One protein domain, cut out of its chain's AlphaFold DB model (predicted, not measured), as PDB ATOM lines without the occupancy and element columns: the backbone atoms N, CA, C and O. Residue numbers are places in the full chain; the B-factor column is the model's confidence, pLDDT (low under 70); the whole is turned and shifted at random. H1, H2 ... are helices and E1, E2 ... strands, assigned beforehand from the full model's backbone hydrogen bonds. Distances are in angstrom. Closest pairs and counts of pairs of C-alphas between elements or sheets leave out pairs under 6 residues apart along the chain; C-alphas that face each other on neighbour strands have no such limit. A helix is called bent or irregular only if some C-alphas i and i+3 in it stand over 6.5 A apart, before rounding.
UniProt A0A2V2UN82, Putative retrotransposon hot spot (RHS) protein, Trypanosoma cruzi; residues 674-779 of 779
ATOM      1  N   PRO A 674     192.688 171.000 172.181       74.06
ATOM      2  CA  PRO A 674     194.045 170.608 171.794       74.06
ATOM      3  C   PRO A 674     195.038 170.543 172.960       74.06
ATOM      4  O   PRO A 674     195.786 169.580 173.065       74.06
ATOM      5  N   TYR A 675     194.972 171.485 173.905       76.06
ATOM      6  CA  TYR A 675     195.865 171.506 175.071       76.06
ATOM      7  C   TYR A 675     195.687 170.292 176.009       76.06
ATOM      8  O   TYR A 675     196.630 169.894 176.692       76.06
ATOM      9  N   ILE A 676     194.493 169.687 176.061       76.88
ATOM     10  CA  ILE A 676     194.252 168.444 176.815       76.88
ATOM     11  C   ILE A 676     194.849 167.257 176.062       76.88
ATOM     12  O   ILE A 676     195.433 166.375 176.691       76.88
ATOM     13  N   ILE A 677     194.726 167.245 174.730       73.06
ATOM     14  CA  ILE A 677     195.352 166.229 173.878       73.06
ATOM     15  C   ILE A 677     196.871 166.284 174.069       73.06
ATOM     16  O   ILE A 677     197.463 165.272 174.424       73.06
ATOM     17  N   GLU A 678     197.489 167.456 173.935       70.94
ATOM     18  CA  GLU A 678     198.934 167.647 174.135       70.94
ATOM     19  C   GLU A 678     199.399 167.170 175.519       70.94
ATOM     20  O   GLU A 678     200.419 166.497 175.639       70.94
ATOM     21  N   LYS A 679     198.626 167.458 176.573       73.81
ATOM     22  CA  LYS A 679     198.987 167.107 177.954       73.81
ATOM     23  C   LYS A 679     198.792 165.623 178.296       73.81
ATOM     24  O   LYS A 679     199.537 165.082 179.113       73.81
ATOM     25  N   HIS A 680     197.775 164.963 177.731       74.44
ATOM     26  CA  HIS A 680     197.318 163.643 178.202       74.44
ATOM     27  C   HIS A 680     197.315 162.533 177.157       74.44
ATOM     28  O   HIS A 680     197.191 161.367 177.537       74.44
ATOM     29  N   ALA A 681     197.465 162.830 175.867       74.19
ATOM     30  CA  ALA A 681     197.335 161.817 174.822       74.19
ATOM     31  C   ALA A 681     198.391 160.709 174.928       74.19
ATOM     32  O   ALA A 681     198.060 159.548 174.708       74.19
ATOM     33  N   VAL A 682     199.624 161.029 175.340       76.12
ATOM     34  CA  VAL A 682     200.666 160.022 175.615       76.12
ATOM     35  C   VAL A 682     200.261 159.166 176.815       76.12
ATOM     36  O   VAL A 682     200.237 157.943 176.732       76.12
ATOM     37  N   SER A 683     199.841 159.800 177.914       76.81
ATOM     38  CA  SER A 683     199.364 159.105 179.118       76.81
ATOM     39  C   SER A 683     198.173 158.180 178.842       76.81
ATOM     40  O   SER A 683     198.040 157.158 179.509       76.81
ATOM     41  N   ALA A 684     197.332 158.485 177.849       76.25
ATOM     42  CA  ALA A 684     196.193 157.648 177.484       76.25
ATOM     43  C   ALA A 684     196.606 156.246 176.999       76.25
ATOM     44  O   ALA A 684     195.863 155.294 177.230       76.25
ATOM     45  N   PHE A 685     197.802 156.074 176.418       78.19
ATOM     46  CA  PHE A 685     198.312 154.754 176.009       78.19
ATOM     47  C   PHE A 685     198.542 153.803 177.196       78.19
ATOM     48  O   PHE A 685     198.552 152.591 176.994       78.19
ATOM     49  N   MET A 686     198.658 154.320 178.426       77.50
ATOM     50  CA  MET A 686     198.725 153.503 179.648       77.50
ATOM     51  C   MET A 686     197.412 152.769 179.955       77.50
ATOM     52  O   MET A 686     197.401 151.833 180.750       77.50
ATOM     53  N   ASN A 687     196.299 153.190 179.353       75.88
ATOM     54  CA  ASN A 687     195.003 152.552 179.513       75.88
ATOM     55  C   ASN A 687     194.843 151.409 178.497       75.88
ATOM     56  O   ASN A 687     194.877 151.634 177.287       75.88
ATOM     57  N   GLU A 688     194.652 150.184 178.987       76.38
ATOM     58  CA  GLU A 688     194.607 148.989 178.137       76.38
ATOM     59  C   GLU A 688     193.422 148.998 177.155       76.38
ATOM     60  O   GLU A 688     193.588 148.638 175.987       76.38
ATOM     61  N   ASP A 689     192.248 149.462 177.590       71.75
ATOM     62  CA  ASP A 689     191.050 149.540 176.746       71.75
ATOM     63  C   ASP A 689     191.216 150.579 175.633       71.75
ATOM     64  O   ASP A 689     190.897 150.313 174.468       71.75
ATOM     65  N   PHE A 690     191.773 151.751 175.963       75.50
ATOM     66  CA  PHE A 690     192.117 152.768 174.971       75.50
ATOM     67  C   PHE A 690     193.148 152.241 173.974       75.50
ATOM     68  O   PHE A 690     192.937 152.355 172.765       75.50
ATOM     69  N   LEU A 691     194.226 151.620 174.465       77.31
ATOM     70  CA  LEU A 691     195.274 151.038 173.631       77.31
ATOM     71  C   LEU A 691     194.686 150.000 172.666       77.31
ATOM     72  O   LEU A 691     194.976 150.022 171.468       77.31
ATOM     73  N   ARG A 692     193.796 149.134 173.161       75.00
ATOM     74  CA  ARG A 692     193.073 148.132 172.367       75.00
ATOM     75  C   ARG A 692     192.188 148.766 171.290       75.00
ATOM     76  O   ARG A 692     192.177 148.278 170.162       75.00
ATOM     77  N   ALA A 693     191.487 149.855 171.602       72.50
ATOM     78  CA  ALA A 693     190.613 150.550 170.657       72.50
ATOM     79  C   ALA A 693     191.390 151.347 169.591       72.50
ATOM     80  O   ALA A 693     191.058 151.293 168.402       72.50
ATOM     81  N   ILE A 694     192.430 152.085 169.995       74.62
ATOM     82  CA  ILE A 694     193.217 152.935 169.092       74.62
ATOM     83  C   ILE A 694     194.125 152.102 168.185       74.62
ATOM     84  O   ILE A 694     194.378 152.498 167.047       74.62
ATOM     85  N   ARG A 695     194.531 150.903 168.628       75.31
ATOM     86  CA  ARG A 695     195.309 149.936 167.842       75.31
ATOM     87  C   ARG A 695     194.748 149.671 166.462       75.31
ATOM     88  O   ARG A 695     195.537 149.370 165.589       75.31
ATOM     89  N   LEU A 696     193.440 149.768 166.241       68.25
ATOM     90  CA  LEU A 696     192.824 149.537 164.927       68.25
ATOM     91  C   LEU A 696     192.720 150.808 164.065       68.25
ATOM     92  O   LEU A 696     192.365 150.725 162.891       68.25
ATOM     93  N   LYS A 697     193.002 151.982 164.643       69.81
ATOM     94  CA  LYS A 697     192.827 153.306 164.026       69.81
ATOM     95  C   LYS A 697     194.143 154.045 163.754       69.81
ATOM     96  O   LYS A 697     194.130 155.013 162.994       69.81
ATOM     97  N   ILE A 698     195.254 153.617 164.357       70.94
ATOM     98  CA  ILE A 698     196.583 154.206 164.129       70.94
ATOM     99  C   ILE A 698     197.015 153.976 162.678       70.94
ATOM    100  O   ILE A 698     196.863 152.885 162.128       70.94
ATOM    101  N   LYS A 699     197.575 155.019 162.062       67.88
ATOM    102  CA  LYS A 699     198.197 154.963 160.737       67.88
ATOM    103  C   LYS A 699     199.697 155.197 160.884       67.88
ATOM    104  O   LYS A 699     200.107 156.088 161.620       67.88
ATOM    105  N   GLU A 700     200.501 154.418 160.167       73.44
ATOM    106  CA  GLU A 700     201.939 154.673 160.048       73.44
ATOM    107  C   GLU A 700     202.167 156.006 159.314       73.44
ATOM    108  O   GLU A 700     201.607 156.235 158.235       73.44
ATOM    109  N   LEU A 701     202.999 156.880 159.888       68.12
ATOM    110  CA  LEU A 701     203.497 158.072 159.202       68.12
ATOM    111  C   LEU A 701     204.511 157.633 158.139       68.12
ATOM    112  O   LEU A 701     205.627 157.230 158.457       68.12
ATOM    113  N   ARG A 702     204.103 157.675 156.867       65.94
ATOM    114  CA  ARG A 702     204.913 157.188 155.742       65.94
ATOM    115  C   ARG A 702     206.067 158.145 155.418       65.94
ATOM    116  O   ARG A 702     205.805 159.318 155.146       65.94
ATOM    117  N   PRO A 703     207.314 157.656 155.323       63.41
ATOM    118  CA  PRO A 703     208.397 158.407 154.700       63.41
ATOM    119  C   PRO A 703     208.146 158.595 153.188       63.41
ATOM    120  O   PRO A 703     207.583 157.693 152.550       63.41
ATOM    121  N   PRO A 704     208.579 159.714 152.575       51.09
ATOM    122  CA  PRO A 704     208.477 159.912 151.129       51.09
ATOM    123  C   PRO A 704     209.213 158.802 150.357       51.09
ATOM    124  O   PRO A 704     210.366 158.503 150.653       51.09
ATOM    125  N   GLY A 705     208.559 158.195 149.356       60.59
ATOM    126  CA  GLY A 705     209.181 157.233 148.427       60.59
ATOM    127  C   GLY A 705     208.867 155.747 148.651       60.59
ATOM    128  O   GLY A 705     209.247 154.923 147.817       60.59
ATOM    129  N   ARG A 706     208.139 155.371 149.712       68.31
ATOM    130  CA  ARG A 706     207.784 153.963 149.980       68.31
ATOM    131  C   ARG A 706     206.373 153.593 149.500       68.31
ATOM    132  O   ARG A 706     205.418 154.314 149.776       68.31
ATOM    133  N   ARG A 707     206.243 152.454 148.800       56.16
ATOM    134  CA  ARG A 707     204.987 152.006 148.155       56.16
ATOM    135  C   ARG A 707     204.037 151.207 149.061       56.16
ATOM    136  O   ARG A 707     202.830 151.349 148.900       56.16
ATOM    137  N   GLU A 708     204.543 150.433 150.024       58.41
ATOM    138  CA  GLU A 708     203.721 149.609 150.931       58.41
ATOM    139  C   GLU A 708     203.914 150.011 152.408       58.41
ATOM    140  O   GLU A 708     205.056 150.240 152.820       58.41
ATOM    141  N   PRO A 709     202.825 150.140 153.198       58.12
ATOM    142  CA  PRO A 709     202.898 150.388 154.638       58.12
ATOM    143  C   PRO A 709     203.325 149.122 155.390       58.12
ATOM    144  O   PRO A 709     202.893 148.022 155.044       58.12
ATOM    145  N   HIS A 710     204.118 149.271 156.449       64.69
ATOM    146  CA  HIS A 710     204.357 148.165 157.367       64.69
ATOM    147  C   HIS A 710     203.160 147.957 158.296       64.69
ATOM    148  O   HIS A 710     202.363 148.858 158.576       64.69
ATOM    149  N   SER A 711     203.067 146.748 158.834       60.56
ATOM    150  CA  SER A 711     202.305 146.513 160.050       60.56
ATOM    151  C   SER A 711     203.011 147.243 161.204       60.56
ATOM    152  O   SER A 711     204.194 147.041 161.452       60.56
ATOM    153  N   TYR A 712     202.326 148.188 161.855       69.69
ATOM    154  CA  TYR A 712     202.904 148.951 162.965       69.69
ATOM    155  C   TYR A 712     202.965 148.080 164.223       69.69
ATOM    156  O   TYR A 712     202.035 147.327 164.505       69.69
ATOM    157  N   ALA A 713     204.025 148.226 165.022       70.75
ATOM    158  CA  ALA A 713     204.336 147.335 166.144       70.75
ATOM    159  C   ALA A 713     203.188 147.118 167.152       70.75
ATOM    160  O   ALA A 713     203.023 146.025 167.688       70.75
ATOM    161  N   LEU A 714     202.345 148.133 167.392       73.75
ATOM    162  CA  LEU A 714     201.180 147.993 168.279       73.75
ATOM    163  C   LEU A 714     200.112 147.028 167.737       73.75
ATOM    164  O   LEU A 714     199.331 146.508 168.534       73.75
ATOM    165  N   LYS A 715     200.061 146.796 166.419       74.25
ATOM    166  CA  LYS A 715     199.179 145.818 165.764       74.25
ATOM    167  C   LYS A 715     199.753 144.404 165.791       74.25
ATOM    168  O   LYS A 715     198.979 143.460 165.812       74.25
ATOM    169  N   GLU A 716     201.073 144.257 165.777       75.00
ATOM    170  CA  GLU A 716     201.736 142.943 165.811       75.00
ATOM    171  C   GLU A 716     201.751 142.345 167.216       75.00
ATOM    172  O   GLU A 716     201.607 141.140 167.385       75.00
ATOM    173  N   HIS A 717     201.847 143.203 168.229       75.94
ATOM    174  CA  HIS A 717     201.879 142.816 169.635       75.94
ATOM    175  C   HIS A 717     200.568 143.190 170.332       75.94
ATOM    176  O   HIS A 717     200.530 144.068 171.201       75.94
ATOM    177  N   THR A 718     199.462 142.564 169.921       70.69
ATOM    178  CA  THR A 718     198.123 142.840 170.475       70.69
ATOM    179  C   THR A 718     197.945 142.387 171.925       70.69
ATOM    180  O   THR A 718     197.047 142.875 172.605       70.69
ATOM    181  N   ASP A 719     198.788 141.475 172.404       74.81
ATOM    182  CA  ASP A 719     198.787 140.912 173.760       74.81
ATOM    183  C   ASP A 719     199.532 141.780 174.790       74.81
ATOM    184  O   ASP A 719     199.412 141.551 175.991       74.81
ATOM    185  N   LYS A 720     200.308 142.775 174.343       82.06
ATOM    186  CA  LYS A 720     201.145 143.603 175.224       82.06
ATOM    187  C   LYS A 720     200.427 144.864 175.700       82.06
ATOM    188  O   LYS A 720     199.554 145.387 175.016       82.06
ATOM    189  N   SER A 721     200.814 145.392 176.850       81.00
ATOM    190  CA  SER A 721     200.372 146.692 177.363       81.00
ATOM    191  C   SER A 721     201.557 147.417 177.996       81.00
ATOM    192  O   SER A 721     202.601 146.811 178.250       81.00
ATOM    193  N   PHE A 722     201.425 148.725 178.206       83.94
ATOM    194  CA  PHE A 722     202.459 149.501 178.884       83.94
ATOM    195  C   PHE A 722     202.331 149.323 180.394       83.94
ATOM    196  O   PHE A 722     201.269 149.558 180.965       83.94
ATOM    197  N   THR A 723     203.415 148.907 181.046       76.44
ATOM    198  CA  THR A 723     203.420 148.627 182.495       76.44
ATOM    199  C   THR A 723     203.663 149.877 183.331       76.44
ATOM    200  O   THR A 723     203.143 149.991 184.440       76.44
ATOM    201  N   ARG A 724     204.434 150.833 182.802       80.06
ATOM    202  CA  ARG A 724     204.706 152.128 183.434       80.06
ATOM    203  C   ARG A 724     205.040 153.209 182.401       80.06
ATOM    204  O   ARG A 724     205.421 152.902 181.270       80.06
ATOM    205  N   LYS A 725     204.897 154.466 182.824       84.06
ATOM    206  CA  LYS A 725     205.283 155.674 182.083       84.06
ATOM    207  C   LYS A 725     206.482 156.323 182.771       84.06
ATOM    208  O   LYS A 725     206.460 156.480 183.990       84.06
ATOM    209  N   GLU A 726     207.478 156.749 182.003       83.44
ATOM    210  CA  GLU A 726     208.652 157.467 182.510       83.44
ATOM    211  C   GLU A 726     208.842 158.799 181.774       83.44
ATOM    212  O   GLU A 726     208.821 158.864 180.546       83.44
ATOM    213  N   VAL A 727     209.023 159.881 182.535       80.31
ATOM    214  CA  VAL A 727     209.262 161.221 181.983       80.31
ATOM    215  C   VAL A 727     210.761 161.466 181.916       80.31
ATOM    216  O   VAL A 727     211.438 161.493 182.946       80.31
ATOM    217  N   LEU A 728     211.278 161.686 180.712       77.69
ATOM    218  CA  LEU A 728     212.702 161.892 180.489       77.69
ATOM    219  C   LEU A 728     213.059 163.380 180.603       77.69
ATOM    220  O   LEU A 728     212.439 164.216 179.933       77.69
ATOM    221  N   PRO A 729     214.048 163.745 181.441       71.19
ATOM    222  CA  PRO A 729     214.544 165.112 181.500       71.19
ATOM    223  C   PRO A 729     215.257 165.495 180.190       71.19
ATOM    224  O   PRO A 729     215.634 164.616 179.412       71.19
ATOM    225  N   PRO A 730     215.461 166.803 179.942       70.88
ATOM    226  CA  PRO A 730     216.213 167.264 178.783       70.88
ATOM    227  C   PRO A 730     217.596 166.605 178.683       70.88
ATOM    228  O   PRO A 730     218.233 166.424 179.727       70.88
ATOM    229  N   PRO A 731     218.082 166.273 177.470       67.19
ATOM    230  CA  PRO A 731     219.381 165.637 177.272       67.19
ATOM    231  C   PRO A 731     220.533 166.396 177.930       67.19
ATOM    232  O   PRO A 731     221.459 165.763 178.425       67.19
ATOM    233  N   GLU A 732     220.456 167.730 178.025       68.88
ATOM    234  CA  GLU A 732     221.499 168.542 178.669       68.88
ATOM    235  C   GLU A 732     221.608 168.304 180.187       68.88
ATOM    236  O   GLU A 732     222.592 168.701 180.807       68.88
ATOM    237  N   ARG A 733     220.604 167.666 180.803       64.75
ATOM    238  CA  ARG A 733     220.584 167.305 182.232       64.75
ATOM    239  C   ARG A 733     220.927 165.835 182.492       64.75
ATOM    240  O   ARG A 733     220.891 165.413 183.647       64.75
ATOM    241  N   LEU A 734     221.223 165.054 181.453       67.62
ATOM    242  CA  LEU A 734     221.578 163.641 181.578       67.62
ATOM    243  C   LEU A 734     223.102 163.480 181.593       67.62
ATOM    244  O   LEU A 734     223.761 163.598 180.567       67.62
ATOM    245  N   SER A 735     223.662 163.180 182.766       62.78
ATOM    246  CA  SER A 735     225.108 162.960 182.929       62.78
ATOM    247  C   SER A 735     225.561 161.546 182.537       62.78
ATOM    248  O   SER A 735     226.747 161.334 182.322       62.78
ATOM    249  N   ASN A 736     224.631 160.582 182.465       73.94
ATOM    250  CA  ASN A 736     224.894 159.163 182.207       73.94
ATOM    251  C   ASN A 736     223.868 158.569 181.220       73.94
ATOM    252  O   ASN A 736     222.733 159.052 181.171       73.94
ATOM    253  N   PRO A 737     224.221 157.494 180.480       72.06
ATOM    254  CA  PRO A 737     223.271 156.736 179.669       72.06
ATOM    255  C   PRO A 737     222.108 156.202 180.516       72.06
ATOM    256  O   PRO A 737     222.324 155.610 181.573       72.06
ATOM    257  N   VAL A 738     220.876 156.391 180.041       74.62
ATOM    258  CA  VAL A 738     219.662 155.890 180.701       74.62
ATOM    259  C   VAL A 738     219.358 154.486 180.183       74.62
ATOM    260  O   VAL A 738     219.227 154.285 178.975       74.62
ATOM    261  N   ALA A 739     219.261 153.508 181.086       80.31
ATOM    262  CA  ALA A 739     218.802 152.168 180.738       80.31
ATOM    263  C   ALA A 739     217.309 152.217 180.380       80.31
ATOM    264  O   ALA A 739     216.502 152.691 181.175       80.31
ATOM    265  N   MET A 740     216.960 151.751 179.178       81.19
ATOM    266  CA  MET A 740     215.586 151.753 178.670       81.19
ATOM    267  C   MET A 740     215.032 150.328 178.635       81.19
ATOM    268  O   MET A 740     215.655 149.434 178.054       81.19
ATOM    269  N   ASP A 741     213.846 150.144 179.207       84.62
ATOM    270  CA  ASP A 741     213.129 148.874 179.248       84.62
ATOM    271  C   ASP A 741     212.154 148.743 178.066       84.62
ATOM    272  O   ASP A 741     211.663 149.725 177.501       84.62
ATOM    273  N   HIS A 742     211.851 147.499 177.689       86.06
ATOM    274  CA  HIS A 742     210.844 147.212 176.670       86.06
ATOM    275  C   HIS A 742     209.435 147.451 177.222       86.06
ATOM    276  O   HIS A 742     209.163 147.169 178.389       86.06
ATOM    277  N   TRP A 743     208.523 147.930 176.371       84.56
ATOM    278  CA  TRP A 743     207.121 148.195 176.735       84.56
ATOM    279  C   TRP A 743     206.937 149.174 177.909       84.56
ATOM    280  O   TRP A 743     205.914 149.157 178.598       84.56
ATOM    281  N   VAL A 744     207.906 150.071 178.097       86.00
ATOM    282  CA  VAL A 744     207.787 151.268 178.934       86.00
ATOM    283  C   VAL A 744     207.564 152.472 178.027       86.00
ATOM    284  O   VAL A 744     208.236 152.617 177.003       86.00
ATOM    285  N   LEU A 745     206.586 153.309 178.379       85.69
ATOM    286  CA  LEU A 745     206.253 154.500 177.607       85.69
ATOM    287  C   LEU A 745     207.069 155.695 178.105       85.69
ATOM    288  O   LEU A 745     206.881 156.157 179.230       85.69
ATOM    289  N   TYR A 746     207.949 156.203 177.252       85.38
ATOM    290  CA  TYR A 746     208.825 157.327 177.550       85.38
ATOM    291  C   TYR A 746     208.262 158.630 176.980       85.38
ATOM    292  O   TYR A 746     207.935 158.708 175.796       85.38
ATOM    293  N   GLU A 747     208.172 159.662 177.819       82.69
ATOM    294  CA  GLU A 747     207.711 161.006 177.448       82.69
ATOM    295  C   GLU A 747     208.867 162.017 177.573       82.69
ATOM    296  O   GLU A 747     209.381 162.227 178.678       82.69
ATOM    297  N   PRO A 748     209.317 162.642 176.473       76.62
ATOM    298  CA  PRO A 748     210.406 163.612 176.508       76.62
ATOM    299  C   PRO A 748     209.941 165.000 176.984       76.62
ATOM    300  O   PRO A 748     208.959 165.540 176.489       76.62
ATOM    301  N   LYS A 749     210.692 165.649 177.890       70.62
ATOM    302  CA  LYS A 749     210.415 167.039 178.330       70.62
ATOM    303  C   LYS A 749     210.853 168.144 177.354       70.62
ATOM    304  O   LYS A 749     210.646 169.318 177.649       70.62
ATOM    305  N   VAL A 750     211.500 167.810 176.238       65.75
ATOM    306  CA  VAL A 750     212.063 168.803 175.305       65.75
ATOM    307  C   VAL A 750     211.105 169.041 174.148       65.75
ATOM    308  O   VAL A 750     210.795 168.107 173.419       65.75
ATOM    309  N   HIS A 751     210.712 170.299 173.922       53.69
ATOM    310  CA  HIS A 751     209.812 170.686 172.823       53.69
ATOM    311  C   HIS A 751     210.342 170.349 171.411       53.69
ATOM    312  O   HIS A 751     209.553 170.263 170.481       53.69
ATOM    313  N   ASN A 752     211.651 170.108 171.260       54.44
ATOM    314  CA  ASN A 752     212.319 169.727 170.006       54.44
ATOM    315  C   ASN A 752     212.973 168.324 170.053       54.44
ATOM    316  O   ASN A 752     213.883 168.042 169.272       54.44
ATOM    317  N   PHE A 753     212.557 167.439 170.971       49.84
ATOM    318  CA  PHE A 753     212.930 166.014 170.912       49.84
ATOM    319  C   PHE A 753     212.363 165.415 169.610       49.84
ATOM    320  O   PHE A 753     211.269 165.826 169.233       49.84
ATOM    321  N   PRO A 754     213.064 164.528 168.873       52.19
ATOM    322  CA  PRO A 754     212.805 164.248 167.453       52.19
ATOM    323  C   PRO A 754     211.333 163.938 167.131       52.19
ATOM    324  O   PRO A 754     210.939 162.787 167.179       52.19
ATOM    325  N   LEU A 755     210.546 164.967 166.781       60.03
ATOM    326  CA  LEU A 755     209.175 164.954 166.237       60.03
ATOM    327  C   LEU A 755     208.185 163.939 166.856       60.03
ATOM    328  O   LEU A 755     207.240 163.534 166.175       60.03
ATOM    329  N   VAL A 756     208.384 163.511 168.106       68.81
ATOM    330  CA  VAL A 756     207.556 162.502 168.784       68.81
ATOM    331  C   VAL A 756     207.146 162.995 170.166       68.81
ATOM    332  O   VAL A 756     207.971 163.479 170.937       68.81
ATOM    333  N   ASP A 757     205.867 162.834 170.476       74.06
ATOM    334  CA  ASP A 757     205.251 163.188 171.755       74.06
ATOM    335  C   ASP A 757     205.503 162.105 172.818       74.06
ATOM    336  O   ASP A 757     205.519 162.375 174.013       74.06
ATOM    337  N   GLY A 758     205.772 160.868 172.393       83.38
ATOM    338  CA  GLY A 758     206.228 159.780 173.257       83.38
ATOM    339  C   GLY A 758     206.866 158.658 172.447       83.38
ATOM    340  O   GLY A 758     206.718 158.608 171.229       83.38
ATOM    341  N   PHE A 759     207.592 157.744 173.083       85.94
ATOM    342  CA  PHE A 759     208.179 156.592 172.392       85.94
ATOM    343  C   PHE A 759     208.345 155.387 173.316       85.94
ATOM    344  O   PHE A 759     208.299 155.507 174.537       85.94
ATOM    345  N   PHE A 760     208.534 154.207 172.732       87.06
ATOM    346  CA  PHE A 760     208.802 152.976 173.473       87.06
ATOM    347  C   PHE A 760     209.655 152.005 172.653       87.06
ATOM    348  O   PHE A 760     209.780 152.143 171.432       87.06
ATOM    349  N   PHE A 761     210.229 151.007 173.327       86.06
ATOM    350  CA  PHE A 761     210.997 149.938 172.693       86.06
ATOM    351  C   PHE A 761     210.213 148.631 172.667       86.06
ATOM    352  O   PHE A 761     209.597 148.235 173.661       86.06
ATOM    353  N   VAL A 762     210.277 147.952 171.528       82.94
ATOM    354  CA  VAL A 762     209.729 146.609 171.332       82.94
ATOM    355  C   VAL A 762     210.861 145.599 171.487       82.94
ATOM    356  O   VAL A 762     211.982 145.843 171.040       82.94
ATOM    357  N   ASP A 763     210.561 144.468 172.120       79.94
ATOM    358  CA  ASP A 763     211.481 143.337 172.238       79.94
ATOM    359  C   ASP A 763     211.574 142.590 170.894       79.94
ATOM    360  O   ASP A 763     210.905 141.584 170.658       79.94
ATOM    361  N   SER A 764     212.331 143.168 169.959       74.81
ATOM    362  CA  SER A 764     212.584 142.642 168.614       74.81
ATOM    363  C   SER A 764     214.089 142.546 168.347       74.81
ATOM    364  O   SER A 764     214.882 143.261 168.962       74.81
ATOM    365  N   ASN A 765     214.501 141.701 167.396       73.69
ATOM    366  CA  ASN A 765     215.887 141.633 166.929       73.69
ATOM    367  C   ASN A 765     215.962 141.937 165.418       73.69
ATOM    368  O   ASN A 765     215.509 141.105 164.630       73.69
ATOM    369  N   PRO A 766     216.513 143.091 164.990       72.88
ATOM    370  CA  PRO A 766     217.115 144.154 165.807       72.88
ATOM    371  C   PRO A 766     216.079 144.923 166.647       72.88
ATOM    372  O   PRO A 766     214.885 144.906 166.342       72.88
ATOM    373  N   LYS A 767     216.536 145.595 167.716       74.75
ATOM    374  CA  LYS A 767     215.669 146.395 168.604       74.75
ATOM    375  C   LYS A 767     214.943 147.484 167.817       74.75
ATOM    376  O   LYS A 767     215.585 148.286 167.141       74.75
ATOM    377  N   THR A 768     213.622 147.544 167.963       80.88
ATOM    378  CA  THR A 768     212.775 148.534 167.287       80.88
ATOM    379  C   THR A 768     212.336 149.613 168.270       80.88
ATOM    380  O   THR A 768     211.732 149.317 169.302       80.88
ATOM    381  N   LEU A 769     212.619 150.874 167.933       83.88
ATOM    382  CA  LEU A 769     212.046 152.046 168.594       83.88
ATOM    383  C   LEU A 769     210.778 152.466 167.853       83.88
ATOM    384  O   LEU A 769     210.783 152.593 166.628       83.88
ATOM    385  N   VAL A 770     209.712 152.726 168.601       80.69
ATOM    386  CA  VAL A 770     208.441 153.208 168.058       80.69
ATOM    387  C   VAL A 770     208.168 154.597 168.613       80.69
ATOM    388  O   VAL A 770     207.991 154.765 169.817       80.69
ATOM    389  N   GLY A 771     208.135 155.587 167.724       83.06
ATOM    390  CA  GLY A 771     207.753 156.959 168.038       83.06
ATOM    391  C   GLY A 771     206.253 157.181 167.866       83.06
ATOM    392  O   GLY A 771     205.674 156.801 166.848       83.06
ATOM    393  N   LEU A 772     205.629 157.814 168.851       78.00
ATOM    394  CA  LEU A 772     204.256 158.292 168.807       78.00
ATOM    395  C   LEU A 772     204.283 159.781 168.489       78.00
ATOM    396  O   LEU A 772     204.893 160.558 169.214       78.00
ATOM    397  N   ARG A 773     203.599 160.169 167.416       76.50
ATOM    398  CA  ARG A 773     203.367 161.570 167.077       76.50
ATOM    399  C   ARG A 773     201.870 161.830 167.035       76.50
ATOM    400  O   ARG A 773     201.133 161.157 166.314       76.50
ATOM    401  N   ILE A 774     201.437 162.801 167.813       72.12
ATOM    402  CA  ILE A 774     200.071 163.251 167.982       72.12
ATOM    403  C   ILE A 774     199.975 164.582 167.247       72.12
ATOM    404  O   ILE A 774     200.675 165.542 167.541       72.12
ATOM    405  N   THR A 775     199.131 164.624 166.225       61.38
ATOM    406  CA  THR A 775     198.891 165.839 165.443       61.38
ATOM    407  C   THR A 775     197.397 166.084 165.394       61.38
ATOM    408  O   THR A 775     196.606 165.145 165.257       61.38
ATOM    409  N   THR A 776     196.995 167.342 165.534       50.59
ATOM    410  CA  THR A 776     195.644 167.766 165.180       50.59
ATOM    411  C   THR A 776     195.549 167.795 163.654       50.59
ATOM    412  O   THR A 776     196.492 168.186 162.967       50.59
ATOM    413  N   ALA A 777     194.436 167.321 163.090       42.34
ATOM    414  CA  ALA A 777     194.208 167.398 161.651       42.34
ATOM    415  C   ALA A 777     194.064 168.881 161.258       42.34
ATOM    416  O   ALA A 777     192.997 169.461 161.437       42.34
ATOM    417  N   GLY A 778     195.157 169.498 160.808       33.47
ATOM    418  CA  GLY A 778     195.219 170.929 160.488       33.47
ATOM    419  C   GLY A 778     196.597 171.591 160.624       33.47
ATOM    420  O   GLY A 778     196.680 172.794 160.404       33.47
ATOM    421  N   GLY A 779     197.651 170.845 160.984       26.55
ATOM    422  CA  GLY A 779     199.047 171.304 160.942       26.55
ATOM    423  C   GLY A 779     199.800 170.821 159.712       26.55
ATOM    424  O   GLY A 779     199.609 169.637 159.348       26.55
TER     425      GLY A 779
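AT A GLANCE: This is residues 674 to 779 of the 779 residues of the protein "Putative retrotransposon hot spot (RHS) protein" of Trypanosoma cruzi (UniProt A0A2V2UN82). With little regular structure, four short strands stand in a row as two pairs, parallel E1-E2 and antiparallel E3-E4; H1 meets the row near its last residues, and the loops 703 to 708 and 732 to 737 stick out. The 106 printed residues include three helices, then four strands: mixed class, 40 residues in named elements. It is compact, radius of gyration of the C-alphas 14.4 A, spans 40 by 36 by 34 A.

IN THESE COORDINATES: H1, residues 674 to 684, starts at C-alpha (194.045, 170.608, 171.794) and is irregular: C-alphas 679 and 682 are 7.6 A apart. H2 is 688 to 694, H3 713 to 716, E1 725 to 728, E2 745 to 748, E3 758 to 762, 13.8 A, and E4 768 to 772, ending at (204.256, 158.292, 168.807).

HOW THE PARTS SIT: H1 and H2 are close but not clearly touching, closest C-alphas Ala 684 and Phe 690, 6.8 A. H2 and H3 are near each other. In H2 every O i to N i+4 pair is within hydrogen-bond range, in H1 5 of 7; H3 is too short. N 726 and O 745 are 2.9 A apart in E1-E2, N 772 and O 758 2.7 A in hairpin E3-E4. The closest C-alphas of E2 and E3, Glu 747 and Gly 758, are 4.6 A apart.

THE WHOLE: C-alphas 707 and 735, the farthest apart, are 41.6 A apart. The printed part has no cut; links H2 to H3 and E1 to E2 are long. pLDDT is under 70 in 32 residues, among them 701 to 712.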